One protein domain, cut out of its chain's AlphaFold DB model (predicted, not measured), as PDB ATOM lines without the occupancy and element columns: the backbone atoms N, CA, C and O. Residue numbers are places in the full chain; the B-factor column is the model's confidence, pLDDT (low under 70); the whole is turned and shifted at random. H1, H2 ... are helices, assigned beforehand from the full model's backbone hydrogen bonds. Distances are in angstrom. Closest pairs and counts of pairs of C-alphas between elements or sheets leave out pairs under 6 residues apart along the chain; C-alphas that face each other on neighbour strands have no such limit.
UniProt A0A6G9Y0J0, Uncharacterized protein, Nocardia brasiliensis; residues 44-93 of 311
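This is residues 44 to 93 of the 311 residues of an uncharacterized protein of Nocardia brasiliensis (UniProt A0A6G9Y0J0). Two helices stand at about a right angle, the long H1 and the shorter H3, and H3 packs on H1 near its own last residues, with Ala 85 close to Thr 56. The small helix H2 follows H1 after a tight turn and packs on both of them, while a tail of residues 88 to 93 sticks out beyond the body. The printed part has 50 residues with three named helices, in the order H1, H2, H3, and no named strand; the class is all helix. The whole is compact, with a radius of gyration of the C-alphas of 11.1 A, and the C-alphas span 34 by 24 by 23 A along their three main axes.

Go along from Arg 44 and you come to H1, residues 47 to 62. After a tight link of 2 residues, look for H2, residues 65 to 68, which touches H1 only at the corner by their link, with residues 56 to 62 of H1 alone; the closest C-alphas, those of Ala 59 and Val 65, are 4.9 A apart. A short link of 7 residues then brings you to H3, residues 76 to 86. H3 touches H2, and their closest C-alphas, those of Val 65 and Arg 82, are 6.5 A apart. H3 also touches H1, with the closest C-alphas, those of Thr 56 and Ala 85, 4.9 A apart. The lines of H1 and H3 stand about perpendicular, at 88 degrees. In the backbones of H1 and H3, every O i to N i+4 pair is within hydrogen-bond range; H2 is too short for such a pair, and its 1 pair of O i and N i+3 is within range.

Find C-alpha 47 at (33.295, -48.058, -2.512); from there H1 runs 22.1 A to C-alpha 62 at (28.600, -28.411, 6.399). H2, from Val 65 to Leu 68, measures 5.1 A from first to last C-alpha. H3 runs 15.4 A from Pro 76 to C-alpha 86 at (30.713, -32.958, -6.766).

Look at the two ends for the greatest distance: the C-alphas of Arg 44 and Ser 93, the two farthest apart, are 34.1 A apart. The printed part has no cut, and neither link is long. Residues 88 to 93 stand free. In the B-factor column of this predicted model, the mean pLDDT of the printed part is 72.7, and you will find values under 70 at residues 70 to 78 and 86 to 93.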
ATOM      1  N   ARG A  44      30.804 -56.986  -3.589       81.25
ATOM      2  CA  ARG A  44      31.109 -55.835  -2.725       81.25
ATOM      3  C   ARG A  44      30.417 -54.593  -3.270       81.25
ATOM      4  O   ARG A  44      30.223 -54.488  -4.477       81.25
ATOM      5  N   ILE A  45      30.110 -53.643  -2.394       84.06
ATOM      6  CA  ILE A  45      29.645 -52.328  -2.842       84.06
ATOM      7  C   ILE A  45      30.717 -51.616  -3.673       84.06
ATOM      8  O   ILE A  45      31.919 -51.807  -3.447       84.06
ATOM      9  N   ASP A  46      30.286 -50.754  -4.590       85.50
ATOM     10  CA  ASP A  46      31.175 -49.764  -5.190       85.50
ATOM     11  C   ASP A  46      31.577 -48.751  -4.107       85.50
ATOM     12  O   ASP A  46      30.813 -47.873  -3.700       85.50
ATOM     13  N   PHE A  47      32.790 -48.914  -3.578       85.25
ATOM     14  CA  PHE A  47      33.295 -48.058  -2.512       85.25
ATOM     15  C   PHE A  47      33.520 -46.614  -2.979       85.25
ATOM     16  O   PHE A  47      33.425 -45.700  -2.161       85.25
ATOM     17  N   ALA A  48      33.816 -46.393  -4.264       82.25
ATOM     18  CA  ALA A  48      34.013 -45.049  -4.790       82.25
ATOM     19  C   ALA A  48      32.680 -44.296  -4.841       82.25
ATOM     20  O   ALA A  48      32.610 -43.166  -4.361       82.25
ATOM     21  N   GLU A  49      31.620 -44.951  -5.323       81.69
ATOM     22  CA  GLU A  49      30.257 -44.409  -5.310       81.69
ATOM     23  C   GLU A  49      29.775 -44.138  -3.876       81.69
ATOM     24  O   GLU A  49      29.282 -43.048  -3.572       81.69
ATOM     25  N   PHE A  50      29.998 -45.084  -2.957       86.38
ATOM     26  CA  PHE A  50      29.678 -44.901  -1.541       86.38
ATOM     27  C   PHE A  50      30.418 -43.703  -0.930       86.38
ATOM     28  O   PHE A  50      29.805 -42.868  -0.262       86.38
ATOM     29  N   LEU A  51      31.732 -43.598  -1.149       86.81
ATOM     30  CA  LEU A  51      32.539 -42.516  -0.591       86.81
ATOM     31  C   LEU A  51      32.141 -41.158  -1.177       86.81
ATOM     32  O   LEU A  51      32.063 -40.189  -0.422       86.81
ATOM     33  N   ALA A  52      31.849 -41.091  -2.478       83.50
ATOM     34  CA  ALA A  52      31.305 -39.896  -3.114       83.50
ATOM     35  C   ALA A  52      30.000 -39.472  -2.427       83.50
ATOM     36  O   ALA A  52      29.925 -38.366  -1.901       83.50
ATOM     37  N   ALA A  53      29.026 -40.382  -2.297       82.50
ATOM     38  CA  ALA A  53      27.744 -40.101  -1.648       82.50
ATOM     39  C   ALA A  53      27.888 -39.640  -0.183       82.50
ATOM     40  O   ALA A  53      27.181 -38.730   0.261       82.50
ATOM     41  N   VAL A  54      28.822 -40.226   0.577       88.25
ATOM     42  CA  VAL A  54      29.123 -39.794   1.952       88.25
ATOM     43  C   VAL A  54      29.715 -38.386   1.972       88.25
ATOM     44  O   VAL A  54      29.277 -37.557   2.770       88.25
ATOM     45  N   LEU A  55      30.695 -38.090   1.114       88.00
ATOM     46  CA  LEU A  55      31.323 -36.768   1.056       88.00
ATOM     47  C   LEU A  55      30.338 -35.689   0.609       88.00
ATOM     48  O   LEU A  55      30.353 -34.602   1.184       88.00
ATOM     49  N   THR A  56      29.448 -36.007  -0.330       83.31
ATOM     50  CA  THR A  56      28.308 -35.168  -0.706       83.31
ATOM     51  C   THR A  56      27.462 -34.831   0.506       83.31
ATOM     52  O   THR A  56      27.289 -33.661   0.826       83.31
ATOM     53  N   ALA A  57      26.995 -35.845   1.240       85.19
ATOM     54  CA  ALA A  57      26.171 -35.623   2.420       85.19
ATOM     55  C   ALA A  57      26.906 -34.789   3.476       85.19
ATOM     56  O   ALA A  57      26.324 -33.872   4.055       85.19
ATOM     57  N   VAL A  58      28.194 -35.041   3.713       88.56
ATOM     58  CA  VAL A  58      28.993 -34.226   4.638       88.56
ATOM     59  C   VAL A  58      29.080 -32.777   4.153       88.56
ATOM     60  O   VAL A  58      28.792 -31.875   4.936       88.56
ATOM     61  N   ALA A  59      29.424 -32.536   2.886       84.06
ATOM     62  CA  ALA A  59      29.499 -31.197   2.306       84.06
ATOM     63  C   ALA A  59      28.155 -30.465   2.408       84.06
ATOM     64  O   ALA A  59      28.114 -29.332   2.886       84.06
ATOM     65  N   THR A  60      27.050 -31.136   2.070       83.69
ATOM     66  CA  THR A  60      25.699 -30.591   2.214       83.69
ATOM     67  C   THR A  60      25.409 -30.175   3.646       83.69
ATOM     68  O   THR A  60      24.829 -29.118   3.858       83.69
ATOM     69  N   ASN A  61      25.790 -30.974   4.645       86.19
ATOM     70  CA  ASN A  61      25.506 -30.676   6.052       86.19
ATOM     71  C   ASN A  61      26.492 -29.676   6.677       86.19
ATOM     72  O   ASN A  61      26.145 -29.020   7.656       86.19
ATOM     73  N   LEU A  62      27.689 -29.522   6.105       85.62
ATOM     74  CA  LEU A  62      28.600 -28.411   6.399       85.62
ATOM     75  C   LEU A  62      28.181 -27.111   5.698       85.62
ATOM     76  O   LEU A  62      28.645 -26.038   6.080       85.62
ATOM     77  N   GLY A  63      27.313 -27.215   4.694       78.44
ATOM     78  CA  GLY A  63      26.725 -26.113   3.947       78.44
ATOM     79  C   GLY A  63      27.368 -25.858   2.587       78.44
ATOM     80  O   GLY A  63      26.750 -25.220   1.746       78.44
ATOM     81  N   SER A  64      28.575 -26.353   2.323       77.81
ATOM     82  CA  SER A  64      29.175 -26.305   0.987       77.81
ATOM     83  C   SER A  64      30.367 -27.251   0.871       77.81
ATOM     84  O   SER A  64      30.975 -27.664   1.866       77.81
ATOM     85  N   VAL A  65      30.756 -27.549  -0.371       78.06
ATOM     86  CA  VAL A  65      31.995 -28.280  -0.664       78.06
ATOM     87  C   VAL A  65      33.227 -27.471  -0.234       78.06
ATOM     88  O   VAL A  65      34.201 -28.041   0.257       78.06
ATOM     89  N   ASP A  66      33.191 -26.139  -0.339       76.38
ATOM     90  CA  ASP A  66      34.324 -25.292   0.050       76.38
ATOM     91  C   ASP A  66      34.605 -25.322   1.557       76.38
ATOM     92  O   ASP A  66      35.768 -25.283   1.973       76.38
ATOM     93  N   ARG A  67      33.570 -25.502   2.385       76.31
ATOM     94  CA  ARG A  67      33.734 -25.692   3.833       76.31
ATOM     95  C   ARG A  67      34.316 -27.055   4.187       76.31
ATOM     96  O   ARG A  67      35.109 -27.134   5.123       76.31
ATOM     97  N   LEU A  68      34.000 -28.105   3.424       81.38
ATOM     98  CA  LEU A  68      34.623 -29.423   3.591       81.38
ATOM     99  C   LEU A  68      36.148 -29.357   3.379       81.38
ATOM    100  O   LEU A  68      36.897 -30.004   4.107       81.38
ATOM    101  N   VAL A  69      36.615 -28.544   2.427       79.00
ATOM    102  CA  VAL A  69      38.052 -28.355   2.143       79.00
ATOM    103  C   VAL A  69      38.681 -27.171   2.889       79.00
ATOM    104  O   VAL A  69      39.808 -26.775   2.581       79.00
ATOM    105  N   ALA A  70      37.966 -26.597   3.864       69.81
ATOM    106  CA  ALA A  70      38.394 -25.440   4.653       69.81
ATOM    107  C   ALA A  70      38.924 -24.272   3.793       69.81
ATOM    108  O   ALA A  70      39.938 -23.657   4.128       69.81
ATOM    109  N   GLY A  71      38.309 -24.022   2.632       57.28
ATOM    110  CA  GLY A  71      38.692 -22.941   1.716       57.28
ATOM    111  C   GLY A  71      40.079 -23.076   1.069       57.28
ATOM    112  O   GLY A  71      40.514 -22.169   0.358       57.28
ATOM    113  N   HIS A  72      40.799 -24.187   1.265       59.09
ATOM    114  CA  HIS A  72      42.124 -24.376   0.674       59.09
ATOM    115  C   HIS A  72      41.979 -24.758  -0.799       59.09
ATOM    116  O   HIS A  72      41.740 -25.910  -1.150       59.09
ATOM    117  N   ALA A  73      42.105 -23.772  -1.685       56.78
ATOM    118  CA  ALA A  73      41.801 -23.967  -3.096       56.78
ATOM    119  C   ALA A  73      42.849 -24.784  -3.877       56.78
ATOM    120  O   ALA A  73      42.516 -25.284  -4.948       56.78
ATOM    121  N   CYS A  74      44.072 -24.951  -3.359       59.59
ATOM    122  CA  CYS A  74      45.228 -25.265  -4.212       59.59
ATOM    123  C   CYS A  74      45.992 -26.557  -3.881       59.59
ATOM    124  O   CYS A  74      47.039 -26.795  -4.484       59.59
ATOM    125  N   SER A  75      45.539 -27.395  -2.941       69.12
ATOM    126  CA  SER A  75      46.206 -28.688  -2.732       69.12
ATOM    127  C   SER A  75      45.648 -29.746  -3.698       69.12
ATOM    128  O   SER A  75      44.440 -29.772  -3.948       69.12
ATOM    129  N   PRO A  76      46.469 -30.675  -4.217       63.81
ATOM    130  CA  PRO A  76      45.954 -31.774  -5.029       63.81
ATOM    131  C   PRO A  76      44.862 -32.565  -4.296       63.81
ATOM    132  O   PRO A  76      43.844 -32.894  -4.894       63.81
ATOM    133  N   GLY A  77      45.016 -32.805  -2.989       65.56
ATOM    134  CA  GLY A  77      44.009 -33.504  -2.179       65.56
ATOM    135  C   GLY A  77      42.660 -32.782  -2.130       65.56
ATOM    136  O   GLY A  77      41.621 -33.422  -2.246       65.56
ATOM    137  N   THR A  78      42.659 -31.450  -2.048       68.38
ATOM    138  CA  THR A  78      41.424 -30.650  -2.067       68.38
ATOM    139  C   THR A  78      40.742 -30.675  -3.430       68.38
ATOM    140  O   THR A  78      39.521 -30.753  -3.480       68.38
ATOM    141  N   THR A  79      41.493 -30.693  -4.535       70.25
ATOM    142  CA  THR A  79      40.912 -30.839  -5.880       70.25
ATOM    143  C   THR A  79      40.243 -32.201  -6.061       70.25
ATOM    144  O   THR A  79      39.111 -32.262  -6.528       70.25
ATOM    145  N   HIS A  80      40.884 -33.288  -5.619       70.50
ATOM    146  CA  HIS A  80      40.292 -34.629  -5.693       70.50
ATOM    147  C   HIS A  80      39.065 -34.768  -4.788       70.50
ATOM    148  O   HIS A  80      38.089 -35.387  -5.192       70.50
ATOM    149  N   LEU A  81      39.077 -34.167  -3.592       72.69
ATOM    150  CA  LEU A  81      37.903 -34.147  -2.717       72.69
ATOM    151  C   LEU A  81      36.756 -33.326  -3.307       72.69
ATOM    152  O   LEU A  81      35.612 -33.744  -3.181       72.69
ATOM    153  N   ARG A  82      37.039 -32.202  -3.978       72.69
ATOM    154  CA  ARG A  82      36.010 -31.445  -4.704       72.69
ATOM    155  C   ARG A  82      35.408 -32.265  -5.839       72.69
ATOM    156  O   ARG A  82      34.191 -32.324  -5.926       72.69
ATOM    157  N   ALA A  83      36.238 -32.906  -6.660       72.50
ATOM    158  CA  ALA A  83      35.777 -33.737  -7.772       72.50
ATOM    159  C   ALA A  83      34.979 -34.957  -7.286       72.50
ATOM    160  O   ALA A  83      33.929 -35.272  -7.832       72.50
ATOM    161  N   LEU A  84      35.439 -35.611  -6.216       72.94
ATOM    162  CA  LEU A  84      34.758 -36.768  -5.639       72.94
ATOM    163  C   LEU A  84      33.451 -36.378  -4.944       72.94
ATOM    164  O   LEU A  84      32.471 -37.104  -5.056       72.94
ATOM    165  N   ALA A  85      33.432 -35.240  -4.244       70.88
ATOM    166  CA  ALA A  85      32.216 -34.724  -3.638       70.88
ATOM    167  C   ALA A  85      31.228 -34.273  -4.714       70.88
ATOM    168  O   ALA A  85      30.091 -34.669  -4.625       70.88
ATOM    169  N   ARG A  86      31.627 -33.506  -5.738       67.12
ATOM    170  CA  ARG A  86      30.713 -32.958  -6.766       67.12
ATOM    171  C   ARG A  86      30.307 -33.949  -7.866       67.12
ATOM    172  O   ARG A  86      29.350 -33.681  -8.589       67.12
ATOM    173  N   GLY A  87      31.030 -35.058  -8.022       60.62
ATOM    174  CA  GLY A  87      30.954 -35.901  -9.221       60.62
ATOM    175  C   GLY A  87      31.516 -35.190 -10.464       60.62
ATOM    176  O   GLY A  87      31.952 -34.043 -10.390       60.62
ATOM    177  N   GLU A  88      31.484 -35.837 -11.636       55.47
ATOM    178  CA  GLU A  88      31.936 -35.276 -12.934       55.47
ATOM    179  C   GLU A  88      31.088 -34.080 -13.447       55.47
ATOM    180  O   GLU A  88      31.117 -33.732 -14.628       55.47
ATOM    181  N   SER A  89      30.338 -33.405 -12.574       48.09
ATOM    182  CA  SER A  89      29.510 -32.233 -12.878       48.09
ATOM    183  C   SER A  89      30.333 -30.932 -12.960       48.09
ATOM    184  O   SER A  89      29.954 -29.890 -12.433       48.09
ATOM    185  N   GLU A  90      31.507 -30.979 -13.595       46.59
ATOM    186  CA  GLU A  90      32.307 -29.779 -13.914       46.59
ATOM    187  C   GLU A  90      31.894 -29.137 -15.255       46.59
ATOM    188  O   GLU A  90      32.341 -28.038 -15.577       46.59
ATOM    189  N   LEU A  91      31.036 -29.799 -16.043       42.72
ATOM    190  CA  LEU A  91      30.735 -29.419 -17.433       42.72
ATOM    191  C   LEU A  91      29.371 -28.747 -17.657       42.72
ATOM    192  O   LEU A  91      29.092 -28.323 -18.779       42.72
ATOM    193  N   LEU A  92      28.526 -28.620 -16.633       39.72
ATOM    194  CA  LEU A  92      27.204 -27.995 -16.741       39.72
ATOM    195  C   LEU A  92      27.052 -26.900 -15.677       39.72
ATOM    196  O   LEU A  92      27.702 -26.922 -14.639       39.72
ATOM    197  N   SER A  93      26.301 -25.860 -16.034       40.94
ATOM    198  CA  SER A  93      26.244 -24.543 -15.388       40.94
ATOM    199  C   SER A  93      26.384 -24.576 -13.846       40.94
ATOM    200  O   SER A  93      25.544 -25.165 -13.168       40.94
TER     201      SER A  93